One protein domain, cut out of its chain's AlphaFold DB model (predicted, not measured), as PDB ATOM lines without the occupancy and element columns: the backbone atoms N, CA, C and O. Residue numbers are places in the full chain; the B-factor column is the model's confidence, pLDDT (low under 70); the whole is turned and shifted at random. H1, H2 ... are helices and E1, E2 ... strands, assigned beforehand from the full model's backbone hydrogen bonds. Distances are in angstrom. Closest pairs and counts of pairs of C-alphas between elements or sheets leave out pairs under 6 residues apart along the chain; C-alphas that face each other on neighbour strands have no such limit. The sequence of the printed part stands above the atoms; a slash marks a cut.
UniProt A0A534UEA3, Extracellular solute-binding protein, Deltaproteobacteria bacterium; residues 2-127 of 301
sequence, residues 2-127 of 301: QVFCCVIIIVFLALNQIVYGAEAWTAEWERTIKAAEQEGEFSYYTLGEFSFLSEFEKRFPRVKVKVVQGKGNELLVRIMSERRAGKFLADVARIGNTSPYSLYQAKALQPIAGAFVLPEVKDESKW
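This is residues 2 to 127 of the 301 residues of the protein "Extracellular solute-binding protein" of Deltaproteobacteria bacterium (UniProt A0A534UEA3). Look first for a small head built round a three-stranded sheet, E2, E1 and E3, with H2 and H3 grazing it and H4 packed on H3; from this head the long helix H1 reaches away, and its residues 2 to 20 stick out as a free arm. After H4, residues 106 to 118 run back from the head towards H1, where the short H5 lies close. The printed part has 126 residues with five named helices and three named strands, in the order H1 E1 H2 E2 H3 E3 H4 H5; the sheet order is E2 E1 E3, all parallel, and the class is mostly helix. It is only just loose, close to extended, with a radius of gyration of the C-alphas of 20.5 A and spans of 70 by 35 by 28 A, the arm making the length.

Start at inner strand E1, residues 41 to 46. Edge strand E2, residues 64 to 69, is parallel to it at 23 degrees, with N 44 and O 66 within hydrogen-bond range at 2.8 A. Edge strand E3, residues 92 to 94, is parallel to E1 at 19 degrees, with N 94 and O 45 2.8 A apart. H2, residues 52 to 59, only grazes the sheet with residues 53 to 57; its closest C-alpha pair with E2 is Glu 57 and Lys 64, 6.8 A. E1, H2, E2 form a strand-helix-strand unit, two parallel neighbours with a helix between along the chain, its crossover right-handed. H3, residues 72 to 84, only grazes the sheet with residues 72 to 79; E2, H3, E3 form a split unit, with E1 between its strands, also right-handed. H4, residues 98 to 105, touches H3 at a shallow tilt of 26 degrees, the same way; the closest C-alphas, Gly 72 and Ser 99, are 5.8 A apart. H1, residues 2 to 39, is apart from H2, H3 and H4. H5, residues 119 to 122, is close to H1 but not clearly touching: the closest C-alphas, Trp 25 and Pro 119, are 7.3 A apart. Every O i to N i+4 pair is within hydrogen-bond range in H2, H3 and H4, and 32 of 34 in H1; H5 is too short for one.

Find C-alpha 2 at (-61.767, -42.017, -22.952); H1 runs 56.6 A to C-alpha 39 at (-8.118, -27.527, -33.635). E1 spans 16.1 A, E2 15.7 A and H3 18.3 A; H2 spans 11.0 A, H4 10.8 A, E3 6.8 A and H5 5.1 A, ending at (-31.081, -29.293, -43.258).

The C-alphas of Gln 2 and Glu 74, the two farthest apart, are 70.3 A apart. The printed part has no cut; the link from H4 to H5, 13 residues, is long. Mean pLDDT of the printed part is 85.8, and residues 2 to 23 are under 70.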
ATOM      1  N   GLN A   2     -62.905 -41.323 -22.320       46.81
ATOM      2  CA  GLN A   2     -61.767 -42.017 -22.952       46.81
ATOM      3  C   GLN A   2     -61.170 -41.303 -24.187       46.81
ATOM      4  O   GLN A   2     -59.958 -41.291 -24.367       46.81
ATOM      5  N   VAL A   3     -62.000 -40.620 -24.986       55.12
ATOM      6  CA  VAL A   3     -61.558 -39.862 -26.178       55.12
ATOM      7  C   VAL A   3     -60.747 -38.610 -25.806       55.12
ATOM      8  O   VAL A   3     -59.789 -38.269 -26.492       55.12
ATOM      9  N   PHE A   4     -61.072 -37.962 -24.682       49.03
ATOM     10  CA  PHE A   4     -60.366 -36.766 -24.205       49.03
ATOM     11  C   PHE A   4     -58.954 -37.093 -23.684       49.03
ATOM     12  O   PHE A   4     -58.018 -36.343 -23.948       49.03
ATOM     13  N   CYS A   5     -58.769 -38.248 -23.028       46.28
ATOM     14  CA  CYS A   5     -57.442 -38.721 -22.611       46.28
ATOM     15  C   CYS A   5     -56.521 -39.028 -23.802       46.28
ATOM     16  O   CYS A   5     -55.345 -38.676 -23.762       46.28
ATOM     17  N   CYS A   6     -57.035 -39.636 -24.877       48.78
ATOM     18  CA  CYS A   6     -56.222 -39.952 -26.056       48.78
ATOM     19  C   CYS A   6     -55.723 -38.692 -26.784       48.78
ATOM     20  O   CYS A   6     -54.580 -38.663 -27.231       48.78
ATOM     21  N   VAL A   7     -56.537 -37.632 -26.858       58.69
ATOM     22  CA  VAL A   7     -56.136 -36.356 -27.481       58.69
ATOM     23  C   VAL A   7     -55.041 -35.657 -26.667       58.69
ATOM     24  O   VAL A   7     -54.074 -35.170 -27.245       58.69
ATOM     25  N   ILE A   8     -55.128 -35.671 -25.333       59.47
ATOM     26  CA  ILE A   8     -54.106 -35.070 -24.458       59.47
ATOM     27  C   ILE A   8     -52.771 -35.829 -24.560       59.47
ATOM     28  O   ILE A   8     -51.720 -35.200 -24.657       59.47
ATOM     29  N   ILE A   9     -52.795 -37.164 -24.622       59.41
ATOM     30  CA  ILE A   9     -51.581 -37.988 -24.766       59.41
ATOM     31  C   ILE A   9     -50.901 -37.757 -26.128       59.41
ATOM     32  O   ILE A   9     -49.677 -37.645 -26.191       59.41
ATOM     33  N   ILE A  10     -51.675 -37.615 -27.210       58.44
ATOM     34  CA  ILE A  10     -51.138 -37.322 -28.551       58.44
ATOM     35  C   ILE A  10     -50.526 -35.913 -28.610       58.44
ATOM     36  O   ILE A  10     -49.456 -35.737 -29.193       58.44
ATOM     37  N   VAL A  11     -51.141 -34.920 -27.956       58.53
ATOM     38  CA  VAL A  11     -50.596 -33.553 -27.866       58.53
ATOM     39  C   VAL A  11     -49.297 -33.519 -27.048       58.53
ATOM     40  O   VAL A  11     -48.334 -32.877 -27.466       58.53
ATOM     41  N   PHE A  12     -49.211 -34.262 -25.938       53.03
ATOM     42  CA  PHE A  12     -47.979 -34.369 -25.143       53.03
ATOM     43  C   PHE A  12     -46.840 -35.089 -25.884       53.03
ATOM     44  O   PHE A  12     -45.686 -34.669 -25.790       53.03
ATOM     45  N   LEU A  13     -47.141 -36.132 -26.664       53.03
ATOM     46  CA  LEU A  13     -46.145 -36.826 -27.491       53.03
ATOM     47  C   LEU A  13     -45.630 -35.946 -28.643       53.03
ATOM     48  O   LEU A  13     -44.432 -35.955 -28.925       53.03
ATOM     49  N   ALA A  14     -46.501 -35.146 -29.266       51.53
ATOM     50  CA  ALA A  14     -46.113 -34.201 -30.315       51.53
ATOM     51  C   ALA A  14     -45.254 -33.039 -29.777       51.53
ATOM     52  O   ALA A  14     -44.281 -32.645 -30.418       51.53
ATOM     53  N   LEU A  15     -45.559 -32.526 -28.579       51.31
ATOM     54  CA  LEU A  15     -44.767 -31.478 -27.923       51.31
ATOM     55  C   LEU A  15     -43.369 -31.973 -27.515       51.31
ATOM     56  O   LEU A  15     -42.393 -31.247 -27.700       51.31
ATOM     57  N   ASN A  16     -43.243 -33.221 -27.049       46.97
ATOM     58  CA  ASN A  16     -41.942 -33.798 -26.690       46.97
ATOM     59  C   ASN A  16     -41.001 -33.948 -27.899       46.97
ATOM     60  O   ASN A  16     -39.803 -33.705 -27.770       46.97
ATOM     61  N   GLN A  17     -41.510 -34.293 -29.087       50.44
ATOM     62  CA  GLN A  17     -40.657 -34.402 -30.280       50.44
ATOM     63  C   GLN A  17     -40.140 -33.048 -30.787       50.44
ATOM     64  O   GLN A  17     -39.035 -32.974 -31.322       50.44
ATOM     65  N   ILE A  18     -40.900 -31.970 -30.584       51.12
ATOM     66  CA  ILE A  18     -40.500 -30.616 -30.996       51.12
ATOM     67  C   ILE A  18     -39.405 -30.059 -30.068       51.12
ATOM     68  O   ILE A  18     -38.461 -29.430 -30.546       51.12
ATOM     69  N   VAL A  19     -39.482 -30.335 -28.760       47.34
ATOM     70  CA  VAL A  19     -38.494 -29.864 -27.770       47.34
ATOM     71  C   VAL A  19     -37.150 -30.593 -27.915       47.34
ATOM     72  O   VAL A  19     -36.115 -29.935 -28.010       47.34
ATOM     73  N   TYR A  20     -37.150 -31.926 -28.057       51.84
ATOM     74  CA  TYR A  20     -35.916 -32.707 -28.256       51.84
ATOM     75  C   TYR A  20     -35.169 -32.345 -29.549       51.84
ATOM     76  O   TYR A  20     -33.937 -32.355 -29.588       51.84
ATOM     77  N   GLY A  21     -35.901 -32.000 -30.614       53.41
ATOM     78  CA  GLY A  21     -35.306 -31.577 -31.880       53.41
ATOM     79  C   GLY A  21     -34.530 -30.264 -31.762       53.41
ATOM     80  O   GLY A  21     -33.441 -30.164 -32.323       53.41
ATOM     81  N   ALA A  22     -35.053 -29.281 -31.018       56.81
ATOM     82  CA  ALA A  22     -34.432 -27.966 -30.835       56.81
ATOM     83  C   ALA A  22     -33.179 -28.000 -29.935       56.81
ATOM     84  O   ALA A  22     -32.216 -27.266 -30.168       56.81
ATOM     85  N   GLU A  23     -33.172 -28.882 -28.935       62.72
ATOM     86  CA  GLU A  23     -32.062 -29.035 -27.989       62.72
ATOM     87  C   GLU A  23     -30.875 -29.801 -28.609       62.72
ATOM     88  O   GLU A  23     -29.711 -29.449 -28.400       62.72
ATOM     89  N   ALA A  24     -31.156 -30.798 -29.457       82.50
ATOM     90  CA  ALA A  24     -30.136 -31.666 -30.041       82.50
ATOM     91  C   ALA A  24     -29.210 -30.961 -31.049       82.50
ATOM     92  O   ALA A  24     -27.993 -31.155 -30.999       82.50
ATOM     93  N   TRP A  25     -29.746 -30.138 -31.963       89.00
ATOM     94  CA  TRP A  25     -28.902 -29.443 -32.950       89.00
ATOM     95  C   TRP A  25     -28.054 -28.345 -32.302       89.00
ATOM     96  O   TRP A  25     -26.918 -28.138 -32.720       89.00
ATOM     97  N   THR A  26     -28.578 -27.677 -31.270       93.50
ATOM     98  CA  THR A  26     -27.865 -26.623 -30.536       93.50
ATOM     99  C   THR A  26     -26.661 -27.211 -29.805       93.50
ATOM    100  O   THR A  26     -25.543 -26.726 -29.971       93.50
ATOM    101  N   ALA A  27     -26.857 -28.316 -29.077       93.94
ATOM    102  CA  ALA A  27     -25.775 -29.006 -28.382       93.94
ATOM    103  C   ALA A  27     -24.699 -29.532 -29.349       93.94
ATOM    104  O   ALA A  27     -23.505 -29.429 -29.065       93.94
ATOM    105  N   GLU A  28     -25.102 -30.078 -30.499       93.56
ATOM    106  CA  GLU A  28     -24.164 -30.535 -31.528       93.56
ATOM    107  C   GLU A  28     -23.390 -29.371 -32.165       93.56
ATOM    108  O   GLU A  28     -22.182 -29.464 -32.393       93.56
ATOM    109  N   TRP A  29     -24.058 -28.240 -32.393       94.50
ATOM    110  CA  TRP A  29     -23.431 -27.035 -32.926       94.50
ATOM    111  C   TRP A  29     -22.404 -26.443 -31.961       94.50
ATOM    112  O   TRP A  29     -21.287 -26.120 -32.362       94.50
ATOM    113  N   GLU A  30     -22.732 -26.363 -30.672       95.12
ATOM    114  CA  GLU A  30     -21.796 -25.913 -29.641       95.12
ATOM    115  C   GLU A  30     -20.586 -26.841 -29.505       95.12
ATOM    116  O   GLU A  30     -19.458 -26.364 -29.361       95.12
ATOM    117  N   ARG A  31     -20.797 -28.163 -29.578       95.62
ATOM    118  CA  ARG A  31     -19.700 -29.143 -29.611       95.62
ATOM    119  C   ARG A  31     -18.809 -28.946 -30.830       95.62
ATOM    120  O   ARG A  31     -17.592 -28.918 -30.676       95.62
ATOM    121  N   THR A  32     -19.408 -28.750 -32.003       94.81
ATOM    122  CA  THR A  32     -18.685 -28.491 -33.256       94.81
ATOM    123  C   THR A  32     -17.812 -27.244 -33.135       94.81
ATOM    124  O   THR A  32     -16.634 -27.286 -33.475       94.81
ATOM    125  N   ILE A  33     -18.354 -26.148 -32.592       95.44
ATOM    126  CA  ILE A  33     -17.591 -24.912 -32.373       95.44
ATOM    127  C   ILE A  33     -16.429 -25.166 -31.413       95.44
ATOM    128  O   ILE A  33     -15.298 -24.827 -31.739       95.44
ATOM    129  N   LYS A  34     -16.671 -25.795 -30.255       96.81
ATOM    130  CA  LYS A  34     -15.607 -26.079 -29.277       96.81
ATOM    131  C   LYS A  34     -14.491 -26.942 -29.870       96.81
ATOM    132  O   LYS A  34     -13.327 -26.653 -29.623       96.81
ATOM    133  N   ALA A  35     -14.834 -27.967 -30.651       96.56
ATOM    134  CA  ALA A  35     -13.854 -28.810 -31.334       96.56
ATOM    135  C   ALA A  35     -13.044 -28.008 -32.366       96.56
ATOM    136  O   ALA A  35     -11.817 -28.040 -32.343       96.56
ATOM    137  N   ALA A  36     -13.713 -27.203 -33.197       95.88
ATOM    138  CA  ALA A  36     -13.044 -26.353 -34.179       95.88
ATOM    139  C   ALA A  36     -12.103 -25.326 -33.526       95.88
ATOM    140  O   ALA A  36     -11.036 -25.034 -34.056       95.88
ATOM    141  N   GLU A  37     -12.465 -24.782 -32.363       96.75
ATOM    142  CA  GLU A  37     -11.609 -23.866 -31.601       96.75
ATOM    143  C   GLU A  37     -10.404 -24.561 -30.955       96.75
ATOM    144  O   GLU A  37      -9.366 -23.926 -30.784       96.75
ATOM    145  N   GLN A  38     -10.530 -25.843 -30.595       97.12
ATOM    146  CA  GLN A  38      -9.411 -26.657 -30.113       97.12
ATOM    147  C   GLN A  38      -8.430 -26.994 -31.240       97.12
ATOM    148  O   GLN A  38      -7.221 -26.950 -31.022       97.12
ATOM    149  N   GLU A  39      -8.937 -27.302 -32.436       95.69
ATOM    150  CA  GLU A  39      -8.118 -27.527 -33.635       95.69
ATOM    151  C   GLU A  39      -7.474 -26.226 -34.142       95.69
ATOM    152  O   GLU A  39      -6.318 -26.211 -34.562       95.69
ATOM    153  N   GLY A  40      -8.206 -25.112 -34.066       96.12
ATOM    154  CA  GLY A  40      -7.712 -23.750 -34.267       96.12
ATOM    155  C   GLY A  40      -7.519 -23.310 -35.722       96.12
ATOM    156  O   GLY A  40      -7.369 -22.112 -35.973       96.12
ATOM    157  N   GLU A  41      -7.546 -24.220 -36.698       96.12
ATOM    158  CA  GLU A  41      -7.410 -23.900 -38.123       96.12
ATOM    159  C   GLU A  41      -8.129 -24.924 -39.010       96.12
ATOM    160  O   GLU A  41      -8.073 -26.119 -38.745       96.12
ATOM    161  N   PHE A  42      -8.721 -24.464 -40.116       95.00
ATOM    162  CA  PHE A  42      -9.073 -25.336 -41.239       95.00
ATOM    163  C   PHE A  42      -8.574 -24.774 -42.571       95.00
ATOM    164  O   PHE A  42      -8.319 -23.579 -42.740       95.00
ATOM    165  N   SER A  43      -8.462 -25.654 -43.556       96.69
ATOM    166  CA  SER A  43      -7.954 -25.377 -44.891       96.69
ATOM    167  C   SER A  43      -9.074 -25.256 -45.933       96.69
ATOM    168  O   SER A  43      -9.907 -26.147 -46.127       96.69
ATOM    169  N   TYR A  44      -9.076 -24.137 -46.661       96.38
ATOM    170  CA  TYR A  44     -10.078 -23.814 -47.676       96.38
ATOM    171  C   TYR A  44      -9.452 -23.684 -49.065       96.38
ATOM    172  O   TYR A  44      -8.732 -22.729 -49.364       96.38
ATOM    173  N   TYR A  45      -9.743 -24.637 -49.945       96.56
ATOM    174  CA  TYR A  45      -9.216 -24.673 -51.307       96.56
ATOM    175  C   TYR A  45     -10.237 -24.036 -52.241       96.56
ATOM    176  O   TYR A  45     -11.378 -24.490 -52.316       96.56
ATOM    177  N   THR A  46      -9.867 -22.989 -52.979       92.88
ATOM    178  CA  THR A  46     -10.855 -22.224 -53.752       92.88
ATOM    179  C   THR A  46     -10.341 -21.706 -55.081       92.88
ATOM    180  O   THR A  46      -9.195 -21.274 -55.215       92.88
ATOM    181  N   LEU A  47     -11.232 -21.696 -56.076       84.00
ATOM    182  CA  LEU A  47     -11.072 -20.866 -57.260       84.00
ATOM    183  C   LEU A  47     -11.956 -19.623 -57.144       84.00
ATOM    184  O   LEU A  47     -13.185 -19.678 -57.169       84.00
ATOM    185  N   GLY A  48     -11.316 -18.463 -57.041       76.56
ATOM    186  CA  GLY A  48     -11.986 -17.170 -57.055       76.56
ATOM    187  C   GLY A  48     -12.176 -16.544 -55.680       76.56
ATOM    188  O   GLY A  48     -11.283 -16.578 -54.848       76.56
ATOM    189  N   GLU A  49     -13.308 -15.869 -55.529       77.12
ATOM    190  CA  GLU A  49     -13.593 -14.901 -54.472       77.12
ATOM    191  C   GLU A  49     -14.045 -15.620 -53.186       77.12
ATOM    192  O   GLU A  49     -14.763 -16.626 -53.269       77.12
ATOM    193  N   PHE A  50     -13.571 -15.135 -52.035       85.38
ATOM    194  CA  PHE A  50     -13.739 -15.758 -50.717       85.38
ATOM    195  C   PHE A  50     -13.938 -14.737 -49.577       85.38
ATOM    196  O   PHE A  50     -13.702 -15.061 -48.420       85.38
ATOM    197  N   SER A  51     -14.389 -13.508 -49.860       86.94
ATOM    198  CA  SER A  51     -14.591 -12.442 -48.855       86.94
ATOM    199  C   SER A  51     -15.561 -12.820 -47.747       86.94
ATOM    200  O   SER A  51     -15.428 -12.298 -46.645       86.94
ATOM    201  N   PHE A  52     -16.488 -13.752 -47.991       87.31
ATOM    202  CA  PHE A  52     -17.370 -14.273 -46.945       87.31
ATOM    203  C   PHE A  52     -16.590 -14.887 -45.769       87.31
ATOM    204  O   PHE A  52     -17.096 -14.890 -44.650       87.31
ATOM    205  N   LEU A  53     -15.350 -15.348 -45.991       91.94
ATOM    206  CA  LEU A  53     -14.480 -15.836 -44.921       91.94
ATOM    207  C   LEU A  53     -14.137 -14.740 -43.906       91.94
ATOM    208  O   LEU A  53     -13.961 -15.054 -42.739       91.94
ATOM    209  N   SER A  54     -14.131 -13.462 -44.300       91.69
ATOM    210  CA  SER A  54     -13.917 -12.374 -43.336       91.69
ATOM    211  C   SER A  54     -15.040 -12.284 -42.295       91.69
ATOM    212  O   SER A  54     -14.781 -11.989 -41.132       91.69
ATOM    213  N   GLU A  55     -16.288 -12.573 -42.676       93.75
ATOM    214  CA  GLU A  55     -17.409 -12.641 -41.730       93.75
ATOM    215  C   GLU A  55     -17.358 -13.924 -40.892       93.75
ATOM    216  O   GLU A  55     -17.693 -13.898 -39.708       93.75
ATOM    217  N   PHE A  56     -16.875 -15.028 -41.471       94.25
ATOM    218  CA  PHE A  56     -16.610 -16.256 -40.722       94.25
ATOM    219  C   PHE A  56     -15.577 -16.021 -39.608       94.25
ATOM    220  O   PHE A  56     -15.854 -16.330 -38.453       94.25
ATOM    221  N   GLU A  57     -14.432 -15.411 -39.924       93.56
ATOM    222  CA  GLU A  57     -13.365 -15.126 -38.954       93.56
ATOM    223  C   GLU A  57     -13.820 -14.146 -37.862       93.56
ATOM    224  O   GLU A  57     -13.460 -14.308 -36.700       93.56
ATOM    225  N   LYS A  58     -14.677 -13.167 -38.187       95.81
ATOM    226  CA  LYS A  58     -15.305 -12.302 -37.169       95.81
ATOM    227  C   LYS A  58     -16.224 -13.083 -36.233       95.81
ATOM    228  O   LYS A  58     -16.275 -12.793 -35.040       95.81
ATOM    229  N   ARG A  59     -16.984 -14.044 -36.770       95.25
ATOM    230  CA  ARG A  59     -17.943 -14.841 -35.994       95.25
ATOM    231  C   ARG A  59     -17.267 -15.915 -35.141       95.25
ATOM    232  O   ARG A  59     -17.806 -16.244 -34.079       95.25
ATOM    233  N   PHE A  60     -16.127 -16.427 -35.601       96.12
ATOM    234  CA  PHE A  60     -15.340 -17.496 -34.984       96.12
ATOM    235  C   PHE A  60     -13.852 -17.101 -34.890       96.12
ATOM    236  O   PHE A  60     -13.008 -17.703 -35.550       96.12
ATOM    237  N   PRO A  61     -13.491 -16.114 -34.048       95.50
ATOM    238  CA  PRO A  61     -12.143 -15.525 -34.028       95.50
ATOM    239  C   PRO A  61     -11.035 -16.480 -33.560       95.50
ATOM    240  O   PRO A  61      -9.854 -16.191 -33.735       95.50
ATOM    241  N   ARG A  62     -11.402 -17.611 -32.947       96.88
ATOM    242  CA  ARG A  62     -10.474 -18.662 -32.507       96.88
ATOM    243  C   ARG A  62     -10.176 -19.710 -33.585       96.88
ATOM    244  O   ARG A  62      -9.307 -20.542 -33.367       96.88
ATOM    245  N   VAL A  63     -10.858 -19.657 -34.731       97.31
ATOM    246  CA  VAL A  63     -10.678 -20.599 -35.843       97.31
ATOM    247  C   VAL A  63     -10.107 -19.851 -37.042       97.31
ATOM    248  O   VAL A  63     -10.776 -19.011 -37.642       97.31
ATOM    249  N   LYS A  64      -8.860 -20.150 -37.404       95.69
ATOM    250  CA  LYS A  64      -8.188 -19.551 -38.564       95.69
ATOM    251  C   LYS A  64      -8.572 -20.264 -39.856       95.69
ATOM    252  O   LYS A  64      -8.813 -21.469 -39.860       95.69
ATOM    253  N   VAL A  65      -8.566 -19.533 -40.972       95.56
ATOM    254  CA  VAL A  65      -8.810 -20.117 -42.296       95.56
ATOM    255  C   VAL A  65      -7.561 -20.050 -43.164       95.56
ATOM    256  O   VAL A  65      -7.150 -18.990 -43.634       95.56
ATOM    257  N   LYS A  66      -6.974 -21.211 -43.460       96.25
ATOM    258  CA  LYS A  66      -5.861 -21.326 -44.402       96.25
ATOM    259  C   LYS A  66      -6.379 -21.450 -45.828       96.25
ATOM    260  O   LYS A  66      -6.760 -22.528 -46.285       96.25
ATOM    261  N   VAL A  67      -6.359 -20.345 -46.567       96.12
ATOM    262  CA  VAL A  67      -6.831 -20.319 -47.956       96.12
ATOM    263  C   VAL A  67      -5.741 -20.779 -48.926       96.12
ATOM    264  O   VAL A  67      -4.652 -20.211 -48.982       96.12
ATOM    265  N   VAL A  68      -6.061 -21.772 -49.755       95.88
ATOM    266  CA  VAL A  68      -5.244 -22.196 -50.899       95.88
ATOM    267  C   VAL A  68      -5.982 -21.836 -52.182       95.88
ATOM    268  O   VAL A  68      -6.975 -22.466 -52.554       95.88
ATOM    269  N   GLN A  69      -5.495 -20.808 -52.875       93.00
ATOM    270  CA  GLN A  69      -6.092 -20.344 -54.125       93.00
ATOM    271  C   GLN A  69      -5.340 -20.902 -55.338       93.00
ATOM    272  O   GLN A  69      -4.113 -20.934 -55.367       93.00
ATOM    273  N   GLY A  70      -6.079 -21.322 -56.364       88.88
ATOM    274  CA  GLY A  70      -5.500 -21.821 -57.612       88.88
ATOM    275  C   GLY A  70      -6.552 -22.069 -58.687       88.88
ATOM    276  O   GLY A  70      -7.750 -21.850 -58.475       88.88
ATOM    277  N   LYS A  71      -6.132 -22.537 -59.867       84.31
ATOM    278  CA  LYS A  71      -7.087 -22.991 -60.891       84.31
ATOM    279  C   LYS A  71      -7.651 -24.356 -60.504       84.31
ATOM    280  O   LYS A  71      -6.958 -25.179 -59.916       84.31
ATOM    281  N   GLY A  72      -8.887 -24.649 -60.917       85.94
ATOM    282  CA  GLY A  72      -9.556 -25.910 -60.562       85.94
ATOM    283  C   GLY A  72      -8.748 -27.168 -60.907       85.94
ATOM    284  O   GLY A  72      -8.681 -28.090 -60.101       85.94
ATOM    285  N   ASN A  73      -8.072 -27.199 -62.064       86.62
ATOM    286  CA  ASN A  73      -7.224 -28.336 -62.449       86.62
ATOM    287  C   ASN A  73      -5.933 -28.437 -61.620       86.62
ATOM    288  O   ASN A  73      -5.501 -29.542 -61.319       86.62
ATOM    289  N   GLU A  74      -5.329 -27.309 -61.242       91.81
ATOM    290  CA  GLU A  74      -4.125 -27.291 -60.399       91.81
ATOM    291  C   GLU A  74      -4.464 -27.819 -58.997       91.81
ATOM    292  O   GLU A  74      -3.784 -28.704 -58.479       91.81
ATOM    293  N   LEU A  75      -5.581 -27.351 -58.424       95.06
ATOM    294  CA  LEU A  75      -6.074 -27.813 -57.125       95.06
ATOM    295  C   LEU A  75      -6.509 -29.286 -57.159       95.06
ATOM    296  O   LEU A  75      -6.225 -30.016 -56.216       95.06
ATOM    297  N   LEU A  76      -7.128 -29.752 -58.251       94.62
ATOM    298  CA  LEU A  76      -7.438 -31.173 -58.461       94.62
ATOM    299  C   LEU A  76      -6.177 -32.045 -58.401       94.62
ATOM    300  O   LEU A  76      -6.145 -33.027 -57.663       94.62
ATOM    301  N   VAL A  77      -5.143 -31.694 -59.176       95.62
ATOM    302  CA  VAL A  77      -3.881 -32.453 -59.217       95.62
ATOM    303  C   VAL A  77      -3.218 -32.461 -57.844       95.62
ATOM    304  O   VAL A  77      -2.743 -33.509 -57.402       95.62
ATOM    305  N   ARG A  78      -3.231 -31.321 -57.149       96.12
ATOM    306  CA  ARG A  78      -2.715 -31.202 -55.786       96.12
ATOM    307  C   ARG A  78      -3.450 -32.123 -54.813       96.12
ATOM    308  O   ARG A  78      -2.794 -32.957 -54.200       96.12
ATOM    309  N   ILE A  79      -4.782 -32.044 -54.735       96.75
ATOM    310  CA  ILE A  79      -5.594 -32.890 -53.841       96.75
ATOM    311  C   ILE A  79      -5.347 -34.374 -54.140       96.75
ATOM    312  O   ILE A  79      -5.111 -35.161 -53.228       96.75
ATOM    313  N   MET A  80      -5.335 -34.773 -55.415       96.44
ATOM    314  CA  MET A  80      -5.063 -36.166 -55.792       96.44
ATOM    315  C   MET A  80      -3.653 -36.619 -55.397       96.44
ATOM    316  O   MET A  80      -3.474 -37.765 -54.987       96.44
ATOM    317  N   SER A  81      -2.655 -35.741 -55.503       96.62
ATOM    318  CA  SER A  81      -1.278 -36.044 -55.094       96.62
ATOM    319  C   SER A  81      -1.159 -36.169 -53.576       96.62
ATOM    320  O   SER A  81      -0.525 -37.100 -53.091       96.62
ATOM    321  N   GLU A  82      -1.823 -35.288 -52.824       95.69
ATOM    322  CA  GLU A  82      -1.913 -35.363 -51.363       95.69
ATOM    323  C   GLU A  82      -2.558 -36.686 -50.930       95.69
ATOM    324  O   GLU A  82      -1.969 -37.408 -50.129       95.69
ATOM    325  N   ARG A  83      -3.685 -37.073 -51.542       94.19
ATOM    326  CA  ARG A  83      -4.371 -38.350 -51.269       94.19
ATOM    327  C   ARG A  83      -3.490 -39.564 -51.570       94.19
ATOM    328  O   ARG A  83      -3.434 -40.483 -50.759       94.19
ATOM    329  N   ARG A  84      -2.760 -39.566 -52.695       94.38
ATOM    330  CA  ARG A  84      -1.798 -40.637 -53.036       94.38
ATOM    331  C   ARG A  84      -0.651 -40.740 -52.033       94.38
ATOM    332  O   ARG A  84      -0.149 -41.831 -51.806       94.38
ATOM    333  N   ALA A  85      -0.263 -39.621 -51.428       96.81
ATOM    334  CA  ALA A  85       0.730 -39.571 -50.360       96.81
ATOM    335  C   ALA A  85       0.141 -39.860 -48.963       96.81
ATOM    336  O   ALA A  85       0.829 -39.647 -47.968       96.81
ATOM    337  N   GLY A  86      -1.127 -40.282 -48.866       95.19
ATOM    338  CA  GLY A  86      -1.814 -40.531 -47.594       95.19
ATOM    339  C   GLY A  86      -2.128 -39.265 -46.789       95.19
ATOM    340  O   GLY A  86      -2.432 -39.352 -45.604       95.19
ATOM    341  N   LYS A  87      -2.047 -38.080 -47.405       95.62
ATOM    342  CA  LYS A  87      -2.267 -36.787 -46.748       95.62
ATOM    343  C   LYS A  87      -3.672 -36.256 -47.021       95.62
ATOM    344  O   LYS A  87      -4.158 -36.262 -48.156       95.62
ATOM    345  N   PHE A  88      -4.296 -35.720 -45.973       93.94
ATOM    346  CA  PHE A  88      -5.640 -35.157 -46.032       93.94
ATOM    347  C   PHE A  88      -5.664 -33.671 -45.668       93.94
ATOM    348  O   PHE A  88      -6.205 -33.289 -44.649       93.94
ATOM    349  N   LEU A  89      -5.045 -32.839 -46.515       95.00
ATOM    350  CA  LEU A  89      -4.750 -31.426 -46.212       95.00
ATOM    351  C   LEU A  89      -5.803 -30.413 -46.677       95.00
ATOM    352  O   LEU A  89      -5.530 -29.217 -46.621       95.00
ATOM    353  N   ALA A  90      -6.906 -30.864 -47.265       95.69
ATOM    354  CA  ALA A  90      -7.973 -30.002 -47.754       95.69
ATOM    355  C   ALA A  90      -9.261 -30.411 -47.045       95.69
ATOM    356  O   ALA A  90      -9.750 -31.518 -47.291       95.69
ATOM    357  N   ASP A  91      -9.783 -29.515 -46.209       95.31
ATOM    358  CA  ASP A  91     -11.001 -29.750 -45.427       95.31
ATOM    359  C   ASP A  91     -12.233 -29.398 -46.258       95.31
ATOM    360  O   ASP A  91     -13.175 -30.179 -46.376       95.31
ATOM    361  N   VAL A  92     -12.195 -28.241 -46.931       94.31
ATOM    362  CA  VAL A  92     -13.269 -27.790 -47.819       94.31
ATOM    363  C   VAL A  92     -12.694 -27.305 -49.146       94.31
ATOM    364  O   VAL A  92     -11.787 -26.473 -49.187       94.31
ATOM    365  N   ALA A  93     -13.249 -27.792 -50.260       94.00
ATOM    366  CA  ALA A  93     -12.793 -27.448 -51.605       94.00
ATOM    367  C   ALA A  93     -13.926 -26.898 -52.486       94.00
ATOM    368  O   ALA A  93     -14.812 -27.625 -52.933       94.00
ATOM    369  N   ARG A  94     -13.850 -25.610 -52.831       91.19
ATOM    370  CA  ARG A  94     -14.699 -24.950 -53.833       91.19
ATOM    371  C   ARG A  94     -13.917 -24.739 -55.128       91.19
ATOM    372  O   ARG A  94     -13.439 -23.645 -55.430       91.19
ATOM    373  N   ILE A  95     -13.808 -25.797 -55.929       90.31
ATOM    374  CA  ILE A  95     -12.923 -25.833 -57.105       90.31
ATOM    375  C   ILE A  95     -13.673 -25.959 -58.444       90.31
ATOM    376  O   ILE A  95     -13.192 -26.566 -59.400       90.31
ATOM    377  N   GLY A  96     -14.834 -25.304 -58.549       81.44
ATOM    378  CA  GLY A  96     -15.663 -25.280 -59.763       81.44
ATOM    379  C   GLY A  96     -16.528 -26.532 -59.895       81.44
ATOM    380  O   GLY A  96     -16.740 -27.223 -58.913       81.44
ATOM    381  N   ASN A  97     -17.034 -26.832 -61.095       75.88
ATOM    382  CA  ASN A  97     -17.973 -27.952 -61.281       75.88
ATOM    383  C   ASN A  97     -17.289 -29.215 -61.822       75.88
ATOM    384  O   ASN A  97     -17.644 -30.328 -61.457       75.88
ATOM    385  N   THR A  98     -16.299 -29.056 -62.703       81.75
ATOM    386  CA  THR A  98     -15.638 -30.189 -63.369       81.75
ATOM    387  C   THR A  98     -14.634 -30.892 -62.467       81.75
ATOM    388  O   THR A  98     -14.559 -32.114 -62.477       81.75
ATOM    389  N   SER A  99     -13.869 -30.135 -61.679       89.81
ATOM    390  CA  SER A  99     -12.804 -30.689 -60.839       89.81
ATOM    391  C   SER A  99     -13.336 -31.527 -59.668       89.81
ATOM    392  O   SER A  99     -12.825 -32.631 -59.489       89.81
ATOM    393  N   PRO A 100     -14.386 -31.113 -58.923       91.88
ATOM    394  CA  PRO A 100     -14.984 -31.981 -57.909       91.88
ATOM    395  C   PRO A 100     -15.581 -33.254 -58.504       91.88
ATOM    396  O   PRO A 100     -15.494 -34.305 -57.884       91.88
ATOM    397  N   TYR A 101     -16.120 -33.196 -59.728       91.31
ATOM    398  CA  TYR A 101     -16.645 -34.387 -60.395       91.31
ATOM    399  C   TYR A 101     -15.550 -35.426 -60.673       91.31
ATOM    400  O   TYR A 101     -15.761 -36.615 -60.459       91.31
ATOM    401  N   SER A 102     -14.346 -34.993 -61.063       92.75
ATOM    402  CA  SER A 102     -13.197 -35.900 -61.189       92.75
ATOM    403  C   SER A 102     -12.757 -36.493 -59.844       92.75
ATOM    404  O   SER A 102     -12.403 -37.667 -59.797       92.75
ATOM    405  N   LEU A 103     -12.811 -35.722 -58.748       94.81
ATOM    406  CA  LEU A 103     -12.549 -36.248 -57.398       94.81
ATOM    407  C   LEU A 103     -13.595 -37.290 -56.983       94.81
ATOM    408  O   LEU A 103     -13.244 -38.319 -56.412       94.81
ATOM    409  N   TYR A 104     -14.864 -37.044 -57.303       95.19
ATOM    410  CA  TYR A 104     -15.957 -37.985 -57.085       95.19
ATOM    411  C   TYR A 104     -15.740 -39.297 -57.859       95.19
ATOM    412  O   TYR A 104     -15.779 -40.367 -57.259       95.19
ATOM    413  N   GLN A 105     -15.396 -39.231 -59.153       94.44
ATOM    414  CA  GLN A 105     -15.078 -40.424 -59.956       94.44
ATOM    415  C   GLN A 105     -13.881 -41.206 -59.398       94.44
ATOM    416  O   GLN A 105     -13.858 -42.434 -59.449       94.44
ATOM    417  N   ALA A 106     -12.903 -40.498 -58.832       94.69
ATOM    418  CA  ALA A 106     -11.754 -41.090 -58.159       94.69
ATOM    419  C   ALA A 106     -12.056 -41.585 -56.730       94.69
ATOM    420  O   ALA A 106     -11.138 -42.047 -56.055       94.69
ATOM    421  N   LYS A 107     -13.308 -41.480 -56.257       93.88
ATOM    422  CA  LYS A 107     -13.737 -41.832 -54.892       93.88
ATOM    423  C   LYS A 107     -12.924 -41.114 -53.803       93.88
ATOM    424  O   LYS A 107     -12.645 -41.671 -52.748       93.88
ATOM    425  N   ALA A 108     -12.534 -39.866 -54.067       94.25
ATOM    426  CA  ALA A 108     -11.664 -39.064 -53.204       94.25
ATOM    427  C   ALA A 108     -12.420 -38.048 -52.320       94.25
ATOM    428  O   ALA A 108     -11.789 -37.167 -51.725       94.25
ATOM    429  N   LEU A 109     -13.755 -38.144 -52.252       94.25
ATOM    430  CA  LEU A 109     -14.641 -37.247 -51.500       94.25
ATOM    431  C   LEU A 109     -15.373 -37.994 -50.380       94.25
ATOM    432  O   LEU A 109     -15.654 -39.184 -50.500       94.25
ATOM    433  N   GLN A 110     -15.732 -37.262 -49.328       94.31
ATOM    434  CA  GLN A 110     -16.627 -37.733 -48.271       94.31
ATOM    435  C   GLN A 110     -18.049 -37.190 -48.498       94.31
ATOM    436  O   GLN A 110     -18.190 -36.111 -49.083       94.31
ATOM    437  N   PRO A 111     -19.105 -37.907 -48.067       95.19
ATOM    438  CA  PRO A 111     -20.466 -37.384 -48.104       95.19
ATOM    439  C   PRO A 111     -20.588 -36.107 -47.265       95.19
ATOM    440  O   PRO A 111     -20.163 -36.080 -46.114       95.19
ATOM    441  N   ILE A 112     -21.201 -35.062 -47.817       94.00
ATOM    442  CA  ILE A 112     -21.257 -33.742 -47.169       94.00
ATOM    443  C   ILE A 112     -22.413 -33.598 -46.174       94.00
ATOM    444  O   ILE A 112     -22.344 -32.773 -45.271       94.00
ATOM    445  N   ALA A 113     -23.462 -34.417 -46.299       89.00
ATOM    446  CA  ALA A 113     -24.665 -34.303 -45.474       89.00
ATOM    447  C   ALA A 113     -24.376 -34.411 -43.964       89.00
ATOM    448  O   ALA A 113     -25.028 -33.742 -43.167       89.00
ATOM    449  N   GLY A 114     -23.364 -35.201 -43.578       88.50
ATOM    450  CA  GLY A 114     -22.930 -35.329 -42.183       88.50
ATOM    451  C   GLY A 114     -22.350 -34.041 -41.589       88.50
ATOM    452  O   GLY A 114     -22.360 -33.884 -40.375       88.50
ATOM    453  N   ALA A 115     -21.901 -33.100 -42.424       91.62
ATOM    454  CA  ALA A 115     -21.392 -31.802 -41.986       91.62
ATOM    455  C   ALA A 115     -22.502 -30.755 -41.774       91.62
ATOM    456  O   ALA A 115     -22.238 -29.660 -41.278       91.62
ATOM    457  N   PHE A 116     -23.750 -31.042 -42.157       93.00
ATOM    458  CA  PHE A 116     -24.859 -30.124 -41.920       93.00
ATOM    459  C   PHE A 116     -25.344 -30.268 -40.479       93.00
ATOM    460  O   PHE A 116     -25.773 -31.341 -40.064       93.00
ATOM    461  N   VAL A 117     -25.325 -29.168 -39.725       94.00
ATOM    462  CA  VAL A 117     -25.802 -29.128 -38.331       94.00
ATOM    463  C   VAL A 117     -27.020 -28.219 -38.201       94.00
ATOM    464  O   VAL A 117     -28.041 -28.644 -37.664       94.00
ATOM    465  N   LEU A 118     -26.930 -27.011 -38.764       92.81
ATOM    466  CA  LEU A 118     -27.938 -25.962 -38.643       92.81
ATOM    467  C   LEU A 118     -29.295 -26.366 -39.264       92.81
ATOM    468  O   LEU A 118     -29.320 -26.841 -40.410       92.81
ATOM    469  N   PRO A 119     -30.429 -26.156 -38.564       92.06
ATOM    470  CA  PRO A 119     -31.759 -26.526 -39.053       92.06
ATOM    471  C   PRO A 119     -32.116 -25.897 -40.400       92.06
ATOM    472  O   PRO A 119     -32.685 -26.555 -41.261       92.06
ATOM    473  N   GLU A 120     -31.753 -24.634 -40.620       91.06
ATOM    474  CA  GLU A 120     -31.998 -23.917 -41.870       91.06
ATOM    475  C   GLU A 120     -31.220 -24.477 -43.062       91.06
ATOM    476  O   GLU A 120     -31.646 -24.302 -44.201       91.06
ATOM    477  N   VAL A 121     -30.110 -25.176 -42.811       92.75
ATOM    478  CA  VAL A 121     -29.364 -25.881 -43.854       92.75
ATOM    479  C   VAL A 121     -30.026 -27.223 -44.143       92.75
ATOM    480  O   VAL A 121     -30.196 -27.558 -45.310       92.75
ATOM    481  N   LYS A 122     -30.441 -27.971 -43.111       92.19
ATOM    482  CA  LYS A 122     -31.081 -29.293 -43.258       92.19
ATOM    483  C   LYS A 122     -32.490 -29.239 -43.845       92.19
ATOM    484  O   LYS A 122     -32.915 -30.192 -44.485       92.19
ATOM    485  N   ASP A 123     -33.212 -28.153 -43.608       93.00
ATOM    486  CA  ASP A 123     -34.579 -27.972 -44.081       93.00
ATOM    487  C   ASP A 123     -34.612 -27.750 -45.599       93.00
ATOM    488  O   ASP A 123     -34.500 -26.628 -46.096       93.00
ATOM    489  N   GLU A 124     -34.777 -28.845 -46.341       92.31
ATOM    490  CA  GLU A 124     -34.849 -28.873 -47.802       92.31
ATOM    491  C   GLU A 124     -35.938 -27.958 -48.384       92.31
ATOM    492  O   GLU A 124     -35.762 -27.432 -49.487       92.31
ATOM    493  N   SER A 125     -37.013 -27.673 -47.639       94.00
ATOM    494  CA  SER A 125     -38.087 -26.781 -48.098       94.00
ATOM    495  C   SER A 125     -37.614 -25.338 -48.322       94.00
ATOM    496  O   SER A 125     -38.204 -24.608 -49.121       94.00
ATOM    497  N   LYS A 126     -36.507 -24.940 -47.677       90.81
ATOM    498  CA  LYS A 126     -35.871 -23.621 -47.831       90.81
ATOM    499  C   LYS A 126     -34.960 -23.524 -49.054       90.81
ATOM    500  O   LYS A 126     -34.487 -22.435 -49.382       90.81
ATOM    501  N   TRP A 127     -34.707 -24.638 -49.737       90.81
ATOM    502  CA  TRP A 127     -33.819 -24.696 -50.893       90.81
ATOM    503  C   TRP A 127     -34.583 -24.589 -52.208       90.81
ATOM    504  O   TRP A 127     -35.784 -24.842 -52.310       90.81
TER     505      TRP A 127